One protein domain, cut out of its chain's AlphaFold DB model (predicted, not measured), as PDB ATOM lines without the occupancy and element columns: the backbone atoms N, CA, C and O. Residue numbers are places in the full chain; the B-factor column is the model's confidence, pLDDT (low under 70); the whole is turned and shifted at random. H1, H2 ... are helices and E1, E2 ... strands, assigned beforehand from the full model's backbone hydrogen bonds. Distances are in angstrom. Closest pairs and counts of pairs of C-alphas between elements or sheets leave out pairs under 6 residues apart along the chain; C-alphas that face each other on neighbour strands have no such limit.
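What this domain is: This is residues 3 to 103 of the 110 residues of an uncharacterized protein of Anaerotruncus colihominis (UniProt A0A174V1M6). A four-stranded antiparallel sheet, E3 to E6, stands in the middle, with a hairpin of two helices, H1 and H2, packed side by side over one face. Over the opposite face the first part of the printed residues winds in two stacked turns: E2 lies nearer the sheet, E1 lies beside E2 farther out, and the long link between them, near Gly 16, reaches one end of the longest axis. The printed part has 101 residues with six named strands followed by two named helices, E1 E2 E3 E4 E5 E6 H1 H2; the large sheet has the order E3 E4 E5 E6, and E1 and E2 form a small parallel sheet. The class is mixed, helices and strands. The whole is compact, with a radius of gyration of the C-alphas of 12.7 A and spans of 39 by 27 by 23 A.

Where its parts are: E1, residues 7 to 9, begins at C-alpha 7 at (18.601, 30.115, 5.052) and is 6.6 A long. E2, residues 25 to 27, is also 6.6 A long. E3, residues 38 to 44, measures 17.1 A, and E4, residues 49 to 55, measures 20.0 A, with C-alpha 49 at (31.019, 37.199, 8.788). E5 holds residues 61 to 65, 13.0 A, and E6 residues 68 to 71, 9.7 A. H1, residues 72 to 83, is 16.1 A long. H2, residues 87 to 102, is 22.5 A long and ends at C-alpha 102 at (35.800, 18.217, 3.386).

How they stand to each other: E3, E4, E5 and E6 form a meander, each strand the antiparallel neighbour of the one before, with hairpins E3 and E4, E4 and E5, E5 and E6. N 41 and O 51 are 3.0 A apart, N 52 and O 64 2.9 A, and N 63 and O 70 2.8 A, each within hydrogen-bond range. H1 and H2 are on the same face of this sheet, two layers, helices on one face of a sheet. H1 lies over E6 at a height over the sheet of 9.3 A; the closest C-alphas of H1 and E5 are those of Ile 72 and Ile 61, 5.6 A. H2 lies over E3 and E4 at a height of 8.6 A; its closest C-alphas to E3 are those of Ala 99 and Tyr 39, 6.3 A. H1 and H2 form a helical hairpin: they touch at a shallow tilt of 9 degrees, opposite ways, H2 with residues 89 to 96 alone, closest at the C-alphas of His 83 and Ala 89, 5.6 A. In both helices every O i to N i+4 pair is within hydrogen-bond range. The closest C-alphas of E2 and E4 are those of Leu 25 and Thr 52, 6.0 A. E1 and E2 are parallel, with N 26 and O 7 2.9 A apart; residues 13 to 14 pair with residues 31 to 32, also parallel. E1 and E4 are apart.

The domain as a whole: The two C-alphas farthest apart are those of Gly 16 and Gly 84, 38.9 A. The printed part has no cut. The link from E1 to E2, 15 residues, is long. The mean pLDDT of the printed part is 91.3, and no printed residue is under 70.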
ATOM      1  N   SER A   3      18.406  24.446  10.886       75.44
ATOM      2  CA  SER A   3      18.170  24.985  12.238       75.44
ATOM      3  C   SER A   3      18.934  26.286  12.498       75.44
ATOM      4  O   SER A   3      19.994  26.493  11.917       75.44
ATOM      5  N   GLY A   4      18.467  27.124  13.427       80.44
ATOM      6  CA  GLY A   4      19.046  28.455  13.666       80.44
ATOM      7  C   GLY A   4      18.631  29.459  12.585       80.44
ATOM      8  O   GLY A   4      17.589  29.284  11.960       80.44
ATOM      9  N   ASP A   5      19.463  30.469  12.335       83.44
ATOM     10  CA  ASP A   5      19.230  31.510  11.318       83.44
ATOM     11  C   ASP A   5      19.595  31.071   9.888       83.44
ATOM     12  O   ASP A   5      19.713  31.892   8.972       83.44
ATOM     13  N   ALA A   6      19.787  29.767   9.683       84.12
ATOM     14  CA  ALA A   6      20.204  29.206   8.416       84.12
ATOM     15  C   ALA A   6      19.119  29.410   7.355       84.12
ATOM     16  O   ALA A   6      17.936  29.150   7.589       84.12
ATOM     17  N   ARG A   7      19.526  29.840   6.159       85.25
ATOM     18  CA  ARG A   7      18.601  30.115   5.052       85.25
ATOM     19  C   ARG A   7      18.902  29.213   3.867       85.25
ATOM     20  O   ARG A   7      20.051  29.112   3.440       85.25
ATOM     21  N   VAL A   8      17.847  28.596   3.336       88.19
ATOM     22  CA  VAL A   8      17.859  27.813   2.094       88.19
ATOM     23  C   VAL A   8      16.885  28.464   1.110       88.19
ATOM     24  O   VAL A   8      15.741  28.717   1.482       88.19
ATOM     25  N   GLY A   9      17.312  28.761  -0.120       84.19
ATOM     26  CA  GLY A   9      16.444  29.397  -1.124       84.19
ATOM     27  C   GLY A   9      16.895  29.206  -2.575       84.19
ATOM     28  O   GLY A   9      17.970  28.679  -2.836       84.19
ATOM     29  N   GLY A  10      16.084  29.644  -3.541       86.75
ATOM     30  CA  GLY A  10      16.307  29.353  -4.967       86.75
ATOM     31  C   GLY A  10      16.049  27.880  -5.306       86.75
ATOM     32  O   GLY A  10      15.291  27.216  -4.602       86.75
ATOM     33  N   ASP A  11      16.718  27.356  -6.336       86.62
ATOM     34  CA  ASP A  11      16.598  25.956  -6.793       86.62
ATOM     35  C   ASP A  11      17.407  24.960  -5.933       86.62
ATOM     36  O   ASP A  11      17.865  23.913  -6.401       86.62
ATOM     37  N   ALA A  12      17.631  25.302  -4.663       89.25
ATOM     38  CA  ALA A  12      18.511  24.568  -3.773       89.25
ATOM     39  C   ALA A  12      17.857  23.266  -3.309       89.25
ATOM     40  O   ALA A  12      16.787  23.267  -2.698       89.25
ATOM     41  N   TRP A  13      18.552  22.149  -3.508       87.88
ATOM     42  CA  TRP A  13      18.143  20.859  -2.975       87.88
ATOM     43  C   TRP A  13      18.971  20.500  -1.742       87.88
ATOM     44  O   TRP A  13      20.154  20.165  -1.841       87.88
ATOM     45  N   VAL A  14      18.334  20.564  -0.571       87.25
ATOM     46  CA  VAL A  14      18.914  20.167   0.719       87.25
ATOM     47  C   VAL A  14      18.089  19.017   1.286       87.25
ATOM     48  O   VAL A  14      16.942  19.202   1.688       87.25
ATOM     49  N   GLY A  15      18.666  17.820   1.317       82.88
ATOM     50  CA  GLY A  15      17.957  16.594   1.690       82.88
ATOM     51  C   GLY A  15      18.868  15.540   2.317       82.88
ATOM     52  O   GLY A  15      20.040  15.791   2.586       82.88
ATOM     53  N   GLY A  16      18.320  14.351   2.579       85.44
ATOM     54  CA  GLY A  16      19.058  13.245   3.196       85.44
ATOM     55  C   GLY A  16      19.549  13.568   4.610       85.44
ATOM     56  O   GLY A  16      18.797  14.079   5.439       85.44
ATOM     57  N   ASN A  17      20.830  13.296   4.872       84.69
ATOM     58  CA  ASN A  17      21.476  13.537   6.167       84.69
ATOM     59  C   ASN A  17      22.138  14.925   6.247       84.69
ATOM     60  O   ASN A  17      23.029  15.139   7.067       84.69
ATOM     61  N   ALA A  18      21.771  15.864   5.372       85.88
ATOM     62  CA  ALA A  18      22.315  17.216   5.399       85.88
ATOM     63  C   ALA A  18      21.990  17.932   6.721       85.88
ATOM     64  O   ALA A  18      20.850  17.903   7.201       85.88
ATOM     65  N   LEU A  19      22.988  18.616   7.283       83.81
ATOM     66  CA  LEU A  19      22.835  19.485   8.446       83.81
ATOM     67  C   LEU A  19      23.280  20.894   8.062       83.81
ATOM     68  O   LEU A  19      24.452  21.106   7.766       83.81
ATOM     69  N   VAL A  20      22.339  21.833   8.067       85.50
ATOM     70  CA  VAL A  20      22.591  23.252   7.802       85.50
ATOM     71  C   VAL A  20      22.187  24.015   9.053       85.50
ATOM     72  O   VAL A  20      21.036  23.928   9.482       85.50
ATOM     73  N   SER A  21      23.128  24.711   9.687       82.44
ATOM     74  CA  SER A  21      22.840  25.388  10.952       82.44
ATOM     75  C   SER A  21      23.610  26.689  11.148       82.44
ATOM     76  O   SER A  21      24.490  27.017  10.354       82.44
ATOM     77  N   GLY A  22      23.263  27.434  12.201       85.69
ATOM     78  CA  GLY A  22      23.857  28.739  12.489       85.69
ATOM     79  C   GLY A  22      23.418  29.781  11.464       85.69
ATOM     80  O   GLY A  22      22.261  29.786  11.070       85.69
ATOM     81  N   ASN A  23      24.345  30.621  11.005       88.69
ATOM     82  CA  ASN A  23      24.099  31.661   9.995       88.69
ATOM     83  C   ASN A  23      24.410  31.192   8.559       88.69
ATOM     84  O   ASN A  23      24.760  32.001   7.699       88.69
ATOM     85  N   ALA A  24      24.365  29.883   8.301       88.88
ATOM     86  CA  ALA A  24      24.699  29.333   6.994       88.88
ATOM     87  C   ALA A  24      23.689  29.770   5.918       88.88
ATOM     88  O   ALA A  24      22.474  29.685   6.114       88.88
ATOM     89  N   LEU A  25      24.197  30.195   4.761       92.25
ATOM     90  CA  LEU A  25      23.393  30.614   3.614       92.25
ATOM     91  C   LEU A  25      23.634  29.658   2.444       92.25
ATOM     92  O   LEU A  25      24.734  29.599   1.896       92.25
ATOM     93  N   VAL A  26      22.594  28.917   2.063       91.38
ATOM     94  CA  VAL A  26      22.607  27.960   0.950       91.38
ATOM     95  C   VAL A  26      21.560  28.389  -0.067       91.38
ATOM     96  O   VAL A  26      20.394  28.559   0.273       91.38
ATOM     97  N   TYR A  27      21.943  28.591  -1.321       90.56
ATOM     98  CA  TYR A  27      20.991  29.011  -2.348       90.56
ATOM     99  C   TYR A  27      21.456  28.673  -3.758       90.56
ATOM    100  O   TYR A  27      22.543  28.131  -3.950       90.56
ATOM    101  N   GLY A  28      20.612  28.990  -4.740       89.62
ATOM    102  CA  GLY A  28      20.890  28.753  -6.152       89.62
ATOM    103  C   GLY A  28      20.851  27.263  -6.472       89.62
ATOM    104  O   GLY A  28      19.976  26.553  -5.999       89.62
ATOM    105  N   ASN A  29      21.820  26.773  -7.240       90.06
ATOM    106  CA  ASN A  29      21.912  25.379  -7.685       90.06
ATOM    107  C   ASN A  29      22.555  24.443  -6.641       90.06
ATOM    108  O   ASN A  29      23.325  23.544  -6.995       90.06
ATOM    109  N   ALA A  30      22.306  24.672  -5.351       93.25
ATOM    110  CA  ALA A  30      22.871  23.850  -4.287       93.25
ATOM    111  C   ALA A  30      22.373  22.397  -4.377       93.25
ATOM    112  O   ALA A  30      21.190  22.152  -4.609       93.25
ATOM    113  N   LEU A  31      23.267  21.437  -4.139       93.19
ATOM    114  CA  LEU A  31      22.958  20.008  -4.088       93.19
ATOM    115  C   LEU A  31      23.613  19.393  -2.845       93.19
ATOM    116  O   LEU A  31      24.681  18.787  -2.919       93.19
ATOM    117  N   VAL A  32      22.964  19.559  -1.693       92.69
ATOM    118  CA  VAL A  32      23.477  19.145  -0.381       92.69
ATOM    119  C   VAL A  32      22.704  17.917   0.095       92.69
ATOM    120  O   VAL A  32      21.546  18.017   0.502       92.69
ATOM    121  N   LYS A  33      23.335  16.741   0.040       90.12
ATOM    122  CA  LYS A  33      22.696  15.448   0.351       90.12
ATOM    123  C   LYS A  33      23.139  14.874   1.700       90.12
ATOM    124  O   LYS A  33      22.459  14.028   2.285       90.12
ATOM    125  N   GLY A  34      24.294  15.310   2.198       89.25
ATOM    126  CA  GLY A  34      24.873  14.836   3.448       89.25
ATOM    127  C   GLY A  34      25.685  15.889   4.195       89.25
ATOM    128  O   GLY A  34      25.974  16.976   3.703       89.25
ATOM    129  N   THR A  35      26.106  15.536   5.409       88.69
ATOM    130  CA  THR A  35      26.903  16.398   6.304       88.69
ATOM    131  C   THR A  35      28.278  16.792   5.755       88.69
ATOM    132  O   THR A  35      28.934  17.674   6.315       88.69
ATOM    133  N   ARG A  36      28.744  16.124   4.691       91.81
ATOM    134  CA  ARG A  36      30.012  16.417   4.007       91.81
ATOM    135  C   ARG A  36      29.844  17.263   2.745       91.81
ATOM    136  O   ARG A  36      30.850  17.658   2.181       91.81
ATOM    137  N   ASP A  37      28.616  17.580   2.344       94.06
ATOM    138  CA  ASP A  37      28.345  18.445   1.188       94.06
ATOM    139  C   ASP A  37      28.274  19.932   1.566       94.06
ATOM    140  O   ASP A  37      27.998  20.775   0.718       94.06
ATOM    141  N   ILE A  38      28.486  20.266   2.842       94.88
ATOM    142  CA  ILE A  38      28.439  21.631   3.363       94.88
ATOM    143  C   ILE A  38      29.489  21.839   4.460       94.88
ATOM    144  O   ILE A  38      29.817  20.934   5.237       94.88
ATOM    145  N   TYR A  39      30.015  23.056   4.517       95.62
ATOM    146  CA  TYR A  39      30.916  23.561   5.539       95.62
ATOM    147  C   TYR A  39      30.656  25.056   5.729       95.62
ATOM    148  O   TYR A  39      30.586  25.787   4.748       95.62
ATOM    149  N   TRP A  40      30.521  25.532   6.963       95.31
ATOM    150  CA  TRP A  40      30.476  26.966   7.237       95.31
ATOM    151  C   TRP A  40      31.427  27.320   8.371       95.31
ATOM    152  O   TRP A  40      31.668  26.521   9.277       95.31
ATOM    153  N   ILE A  41      31.955  28.533   8.301       95.50
ATOM    154  CA  ILE A  41      32.827  29.122   9.308       95.50
ATOM    155  C   ILE A  41      32.372  30.557   9.552       95.50
ATOM    156  O   ILE A  41      32.066  31.289   8.610       95.50
ATOM    157  N   SER A  42      32.284  30.927  10.822       94.06
ATOM    158  CA  SER A  42      31.885  32.258  11.277       94.06
ATOM    159  C   SER A  42      33.084  32.996  11.868       94.06
ATOM    160  O   SER A  42      34.117  32.378  12.124       94.06
ATOM    161  N   CYS A  43      32.929  34.300  12.105       92.94
ATOM    162  CA  CYS A  43      33.960  35.149  12.706       92.94
ATOM    163  C   CYS A  43      35.248  35.196  11.867       92.94
ATOM    164  O   CYS A  43      36.353  35.122  12.402       92.94
ATOM    165  N   ILE A  44      35.101  35.282  10.539       92.00
ATOM    166  CA  ILE A  44      36.222  35.502   9.618       92.00
ATOM    167  C   ILE A  44      35.968  36.697   8.696       92.00
ATOM    168  O   ILE A  44      34.829  37.087   8.426       92.00
ATOM    169  N   GLY A  45      37.060  37.268   8.186       88.00
ATOM    170  CA  GLY A  45      37.028  38.472   7.360       88.00
ATOM    171  C   GLY A  45      36.844  39.759   8.162       88.00
ATOM    172  O   GLY A  45      36.596  39.737   9.359       88.00
ATOM    173  N   SER A  46      36.901  40.903   7.480       86.31
ATOM    174  CA  SER A  46      36.828  42.232   8.112       86.31
ATOM    175  C   SER A  46      35.470  42.599   8.726       86.31
ATOM    176  O   SER A  46      35.283  43.721   9.186       86.31
ATOM    177  N   ARG A  47      34.491  41.691   8.671       88.25
ATOM    178  CA  ARG A  47      33.122  41.885   9.171       88.25
ATOM    179  C   ARG A  47      32.687  40.782  10.139       88.25
ATOM    180  O   ARG A  47      31.493  40.672  10.392       88.25
ATOM    181  N   ASP A  48      33.614  39.923  10.572       89.69
ATOM    182  CA  ASP A  48      33.324  38.747  11.407       89.69
ATOM    183  C   ASP A  48      32.167  37.895  10.852       89.69
ATOM    184  O   ASP A  48      31.307  37.380  11.570       89.69
ATOM    185  N   GLY A  49      32.132  37.774   9.524       91.75
ATOM    186  CA  GLY A  49      31.019  37.199   8.788       91.75
ATOM    187  C   GLY A  49      30.982  35.677   8.855       91.75
ATOM    188  O   GLY A  49      31.907  35.020   9.332       91.75
ATOM    189  N   THR A  50      29.893  35.112   8.331       95.06
ATOM    190  CA  THR A  50      29.793  33.672   8.063       95.06
ATOM    191  C   THR A  50      30.016  33.403   6.583       95.06
ATOM    192  O   THR A  50      29.324  33.965   5.732       95.06
ATOM    193  N   THR A  51      30.963  32.520   6.284       96.62
ATOM    194  CA  THR A  51      31.202  31.988   4.943       96.62
ATOM    195  C   THR A  51      30.667  30.567   4.880       96.62
ATOM    196  O   THR A  51      31.033  29.729   5.702       96.62
ATOM    197  N   THR A  52      29.805  30.294   3.904       97.50
ATOM    198  CA  THR A  52      29.204  28.974   3.680       97.50
ATOM    199  C   THR A  52      29.719  28.403   2.368       97.50
ATOM    200  O   THR A  52      29.524  29.003   1.318       97.50
ATOM    201  N   PHE A  53      30.342  27.235   2.429       97.69
ATOM    202  CA  PHE A  53      30.777  26.427   1.298       97.69
ATOM    203  C   PHE A  53      29.819  25.250   1.157       97.69
ATOM    204  O   PHE A  53      29.542  24.556   2.137       97.69
ATOM    205  N   PHE A  54      29.318  24.994  -0.043       96.75
ATOM    206  CA  PHE A  54      28.405  23.882  -0.279       96.75
ATOM    207  C   PHE A  54      28.562  23.297  -1.674       96.75
ATOM    208  O   PHE A  54      28.938  23.979  -2.625       96.75
ATOM    209  N   ARG A  55      28.250  22.010  -1.794       96.44
ATOM    210  CA  ARG A  55      28.219  21.313  -3.070       96.44
ATOM    211  C   ARG A  55      27.093  21.853  -3.943       96.44
ATOM    212  O   ARG A  55      25.972  22.060  -3.474       96.44
ATOM    213  N   ASN A  56      27.387  22.049  -5.219       94.75
ATOM    214  CA  ASN A  56      26.410  22.446  -6.223       94.75
ATOM    215  C   ASN A  56      26.088  21.300  -7.193       94.75
ATOM    216  O   ASN A  56      26.765  20.269  -7.231       94.75
ATOM    217  N   ALA A  57      25.029  21.486  -7.979       92.06
ATOM    218  CA  ALA A  57      24.538  20.501  -8.939       92.06
ATOM    219  C   ALA A  57      25.555  20.144 -10.039       92.06
ATOM    220  O   ALA A  57      25.490  19.049 -10.591       92.06
ATOM    221  N   ASN A  58      26.530  21.019 -10.306       92.75
ATOM    222  CA  ASN A  58      27.556  20.840 -11.340       92.75
ATOM    223  C   ASN A  58      28.790  20.083 -10.833       92.75
ATOM    224  O   ASN A  58      29.857  20.176 -11.432       92.75
ATOM    225  N   ASN A  59      28.665  19.373  -9.710       92.12
ATOM    226  CA  ASN A  59      29.781  18.694  -9.065       92.12
ATOM    227  C   ASN A  59      30.945  19.644  -8.710       92.12
ATOM    228  O   ASN A  59      32.108  19.267  -8.799       92.12
ATOM    229  N   GLY A  60      30.630  20.875  -8.303       95.31
ATOM    230  CA  GLY A  60      31.590  21.856  -7.797       95.31
ATOM    231  C   GLY A  60      31.235  22.354  -6.395       95.31
ATOM    232  O   GLY A  60      30.238  21.934  -5.796       95.31
ATOM    233  N   ILE A  61      32.050  23.276  -5.878       97.56
ATOM    234  CA  ILE A  61      31.814  23.956  -4.597       97.56
ATOM    235  C   ILE A  61      31.397  25.400  -4.877       97.56
ATOM    236  O   ILE A  61      32.147  26.159  -5.492       97.56
ATOM    237  N   SER A  62      30.214  25.773  -4.398       97.81
ATOM    238  CA  SER A  62      29.740  27.155  -4.345       97.81
ATOM    239  C   SER A  62      30.018  27.761  -2.971       97.81
ATOM    240  O   SER A  62      30.053  27.056  -1.959       97.81
ATOM    241  N   VAL A  63      30.204  29.079  -2.936       97.81
ATOM    242  CA  VAL A  63      30.492  29.857  -1.732       97.81
ATOM    243  C   VAL A  63      29.507  31.011  -1.614       97.81
ATOM    244  O   VAL A  63      29.304  31.771  -2.560       97.81
ATOM    245  N   SER A  64      28.934  31.167  -0.424       96.06
ATOM    246  CA  SER A  64      28.241  32.377   0.003       96.06
ATOM    247  C   SER A  64      29.050  33.081   1.085       96.06
ATOM    248  O   SER A  64      29.413  32.465   2.090       96.06
ATOM    249  N   CYS A  65      29.342  34.366   0.887       94.19
ATOM    250  CA  CYS A  65      30.102  35.175   1.837       94.19
ATOM    251  C   CYS A  65      29.682  36.650   1.762       94.19
ATOM    252  O   CYS A  65      30.200  37.424   0.956       94.19
ATOM    253  N   GLY A  66      28.731  37.067   2.603       89.75
ATOM    254  CA  GLY A  66      28.182  38.424   2.552       89.75
ATOM    255  C   GLY A  66      27.525  38.711   1.197       89.75
ATOM    256  O   GLY A  66      26.566  38.047   0.824       89.75
ATOM    257  N   CYS A  67      28.043  39.692   0.453       89.88
ATOM    258  CA  CYS A  67      27.554  40.012  -0.895       89.88
ATOM    259  C   CYS A  67      28.124  39.090  -1.986       89.88
ATOM    260  O   CYS A  67      27.705  39.180  -3.135       89.88
ATOM    261  N   PHE A  68      29.100  38.243  -1.653       94.00
ATOM    262  CA  PHE A  68      29.684  37.315  -2.607       94.00
ATOM    263  C   PHE A  68      28.807  36.068  -2.761       94.00
ATOM    264  O   PHE A  68      28.452  35.417  -1.774       94.00
ATOM    265  N   TYR A  69      28.544  35.708  -4.016       95.06
ATOM    266  CA  TYR A  69      28.079  34.392  -4.427       95.06
ATOM    267  C   TYR A  69      28.837  33.949  -5.671       95.06
ATOM    268  O   TYR A  69      28.912  34.709  -6.633       95.06
ATOM    269  N   GLY A  70      29.355  32.728  -5.666       96.31
ATOM    270  CA  GLY A  70      30.078  32.178  -6.805       96.31
ATOM    271  C   GLY A  70      30.703  30.833  -6.481       96.31
ATOM    272  O   GLY A  70      30.435  30.237  -5.438       96.31
ATOM    273  N   THR A  71      31.547  30.351  -7.376       97.12
ATOM    274  CA  THR A  71      32.369  29.159  -7.173       97.12
ATOM    275  C   THR A  71      33.495  29.420  -6.172       97.12
ATOM    276  O   THR A  71      33.869  30.562  -5.893       97.12
ATOM    277  N   ILE A  72      34.070  28.348  -5.627       97.25
ATOM    278  CA  ILE A  72      35.223  28.445  -4.724       97.25
ATOM    279  C   ILE A  72      36.451  29.087  -5.386       97.25
ATOM    280  O   ILE A  72      37.201  29.792  -4.711       97.25
ATOM    281  N   ASP A  73      36.625  28.911  -6.697       96.44
ATOM    282  CA  ASP A  73      37.734  29.506  -7.447       96.44
ATOM    283  C   ASP A  73      37.513  31.007  -7.678       96.44
ATOM    284  O   ASP A  73      38.420  31.811  -7.459       96.44
ATOM    285  N   GLU A  74      36.286  31.416  -8.017       97.06
ATOM    286  CA  GLU A  74      35.906  32.835  -8.070       97.06
ATOM    287  C   GLU A  74      36.068  33.506  -6.702       97.06
ATOM    288  O   GLU A  74      36.531  34.647  -6.618       97.06
ATOM    289  N   PHE A  75      35.742  32.794  -5.619       96.69
ATOM    290  CA  PHE A  75      35.925  33.295  -4.261       96.69
ATOM    291  C   PHE A  75      37.407  33.482  -3.926       96.69
ATOM    292  O   PHE A  75      37.793  34.538  -3.428       96.69
ATOM    293  N   ALA A  76      38.258  32.506  -4.253       95.50
ATOM    294  CA  ALA A  76      39.705  32.604  -4.060       95.50
ATOM    295  C   ALA A  76      40.312  33.793  -4.832       95.50
ATOM    296  O   ALA A  76      41.130  34.550  -4.291       95.50
ATOM    297  N   ALA A  77      39.866  34.003  -6.074       95.25
ATOM    298  CA  ALA A  77      40.267  35.142  -6.891       95.25
ATOM    299  C   ALA A  77      39.808  36.478  -6.275       95.25
ATOM    300  O   ALA A  77      40.593  37.427  -6.195       95.25
ATOM    301  N   ALA A  78      38.564  36.549  -5.787       93.25
ATOM    302  CA  ALA A  78      38.026  37.734  -5.122       93.25
ATOM    303  C   ALA A  78      38.785  38.069  -3.827       93.25
ATOM    304  O   ALA A  78      39.160  39.223  -3.624       93.25
ATOM    305  N   VAL A  79      39.082  37.070  -2.989       91.62
ATOM    306  CA  VAL A  79      39.869  37.241  -1.755       91.62
ATOM    307  C   VAL A  79      41.242  37.836  -2.066       91.62
ATOM    308  O   VAL A  79      41.632  38.827  -1.448       91.62
ATOM    309  N   THR A  80      41.937  37.283  -3.062       90.06
ATOM    310  CA  THR A  80      43.260  37.765  -3.486       90.06
ATOM    311  C   THR A  80      43.195  39.211  -3.974       90.06
ATOM    312  O   THR A  80      44.004  40.045  -3.569       90.06
ATOM    313  N   LYS A  81      42.195  39.536  -4.803       88.56
ATOM    314  CA  LYS A  81      42.009  40.879  -5.365       88.56
ATOM    315  C   LYS A  81      41.678  41.932  -4.304       88.56
ATOM    316  O   LYS A  81      42.148  43.060  -4.409       88.56
ATOM    317  N   THR A  82      40.843  41.595  -3.322       84.50
ATOM    318  CA  THR A  82      40.323  42.564  -2.345       84.50
ATOM    319  C   THR A  82      41.235  42.743  -1.135       84.50
ATOM    320  O   THR A  82      41.324  43.851  -0.610       84.50
ATOM    321  N   HIS A  83      41.891  41.678  -0.670       77.00
ATOM    322  CA  HIS A  83      42.572  41.681   0.627       77.00
ATOM    323  C   HIS A  83      44.093  41.489   0.552       77.00
ATOM    324  O   HIS A  83      44.764  41.662   1.571       77.00
ATOM    325  N   GLY A  84      44.655  41.175  -0.622       80.50
ATOM    326  CA  GLY A  84      46.087  40.905  -0.755       80.50
ATOM    327  C   GLY A  84      46.519  39.765   0.174       80.50
ATOM    328  O   GLY A  84      45.946  38.679   0.117       80.50
ATOM    329  N   ASP A  85      47.502  40.019   1.044       82.50
ATOM    330  CA  ASP A  85      48.098  39.012   1.941       82.50
ATOM    331  C   ASP A  85      47.873  39.288   3.445       82.50
ATOM    332  O   ASP A  85      48.655  38.871   4.298       82.50
ATOM    333  N   ASN A  86      46.803  40.007   3.800       89.19
ATOM    334  CA  ASN A  86      46.488  40.283   5.206       89.19
ATOM    335  C   ASN A  86      45.901  39.062   5.952       89.19
ATOM    336  O   ASN A  86      45.582  38.026   5.360       89.19
ATOM    337  N   GLU A  87      45.709  39.199   7.266       90.56
ATOM    338  CA  GLU A  87      45.171  38.137   8.133       90.56
ATOM    339  C   GLU A  87      43.796  37.613   7.681       90.56
ATOM    340  O   GLU A  87      43.540  36.411   7.721       90.56
ATOM    341  N   HIS A  88      42.923  38.482   7.158       91.00
ATOM    342  CA  HIS A  88      41.613  38.077   6.647       91.00
ATOM    343  C   HIS A  88      41.742  37.214   5.389       91.00
ATOM    344  O   HIS A  88      41.049  36.205   5.255       91.00
ATOM    345  N   ALA A  89      42.656  37.568   4.481       90.44
ATOM    346  CA  ALA A  89      42.956  36.765   3.302       90.44
ATOM    347  C   ALA A  89      43.546  35.399   3.679       90.44
ATOM    348  O   ALA A  89      43.264  34.399   3.019       90.44
ATOM    349  N   GLN A  90      44.361  35.334   4.736       93.38
ATOM    350  CA  GLN A  90      44.884  34.072   5.272       93.38
ATOM    351  C   GLN A  90      43.754  33.206   5.852       93.38
ATOM    352  O   GLN A  90      43.640  32.036   5.488       93.38
ATOM    353  N   ALA A  91      42.857  33.787   6.657       95.00
ATOM    354  CA  ALA A  91      41.696  33.081   7.203       95.00
ATOM    355  C   ALA A  91      40.798  32.499   6.096       95.00
ATOM    356  O   ALA A  91      40.437  31.321   6.143       95.00
ATOM    357  N   TYR A  92      40.494  33.285   5.054       95.75
ATOM    358  CA  TYR A  92      39.719  32.797   3.911       95.75
ATOM    359  C   TYR A  92      40.438  31.692   3.132       95.75
ATOM    360  O   TYR A  92      39.796  30.715   2.750       95.75
ATOM    361  N   ARG A  93      41.759  31.792   2.928       95.62
ATOM    362  CA  ARG A  93      42.543  30.728   2.277       95.62
ATOM    363  C   ARG A  93      42.483  29.422   3.060       95.62
ATOM    364  O   ARG A  93      42.216  28.381   2.472       95.62
ATOM    365  N   HIS A  94      42.637  29.463   4.381       96.69
ATOM    366  CA  HIS A  94      42.493  28.260   5.202       96.69
ATOM    367  C   HIS A  94      41.073  27.686   5.153       96.69
ATOM    368  O   HIS A  94      40.906  26.471   5.061       96.69
ATOM    369  N   ALA A  95      40.046  28.540   5.146       97.12
ATOM    370  CA  ALA A  95      38.667  28.094   4.986       97.12
ATOM    371  C   ALA A  95      38.433  27.397   3.632       97.12
ATOM    372  O   ALA A  95      37.776  26.358   3.594       97.12
ATOM    373  N   ILE A  96      39.012  27.922   2.547       97.31
ATOM    374  CA  ILE A  96      38.973  27.317   1.206       97.31
ATOM    375  C   ILE A  96      39.628  25.931   1.213       97.31
ATOM    376  O   ILE A  96      39.032  24.975   0.719       97.31
ATOM    377  N   GLU A  97      40.816  25.795   1.802       96.88
ATOM    378  CA  GLU A  97      41.516  24.507   1.861       96.88
ATOM    379  C   GLU A  97      40.734  23.466   2.673       96.88
ATOM    380  O   GLU A  97      40.550  22.330   2.233       96.88
ATOM    381  N   ILE A  98      40.169  23.862   3.819       96.75
ATOM    382  CA  ILE A  98      39.294  22.985   4.609       96.75
ATOM    383  C   ILE A  98      38.053  22.578   3.801       96.75
ATOM    384  O   ILE A  98      37.658  21.410   3.835       96.75
ATOM    385  N   ALA A  99      37.449  23.507   3.052       97.00
ATOM    386  CA  ALA A  99      36.289  23.220   2.215       97.00
ATOM    387  C   ALA A  99      36.615  22.171   1.141       97.00
ATOM    388  O   ALA A  99      35.865  21.205   1.003       97.00
ATOM    389  N   LYS A 100      37.753  22.310   0.447       95.56
ATOM    390  CA  LYS A 100      38.226  21.350  -0.568       95.56
ATOM    391  C   LYS A 100      38.516  19.967   0.021       95.56
ATOM    392  O   LYS A 100      38.192  18.957  -0.594       95.56
ATOM    393  N   LEU A 101      39.079  19.906   1.229       94.06
ATOM    394  CA  LEU A 101      39.332  18.640   1.927       94.06
ATOM    395  C   LEU A 101      38.041  17.952   2.390       94.06
ATOM    396  O   LEU A 101      37.957  16.720   2.426       94.06
ATOM    397  N   ARG A 102      37.038  18.735   2.797       92.62
ATOM    398  CA  ARG A 102      35.800  18.217   3.386       92.62
ATOM    399  C   ARG A 102      34.758  17.832   2.341       92.62
ATOM    400  O   ARG A 102      34.157  16.763   2.475       92.62
ATOM    401  N   ILE A 103      34.532  18.701   1.356       94.81
ATOM    402  CA  ILE A 103      33.500  18.558   0.330       94.81
ATOM    403  C   ILE A 103      34.103  17.814  -0.855       94.81
ATOM    404  O   ILE A 103      34.646  18.407  -1.784       94.81
TER     405      ILE A 103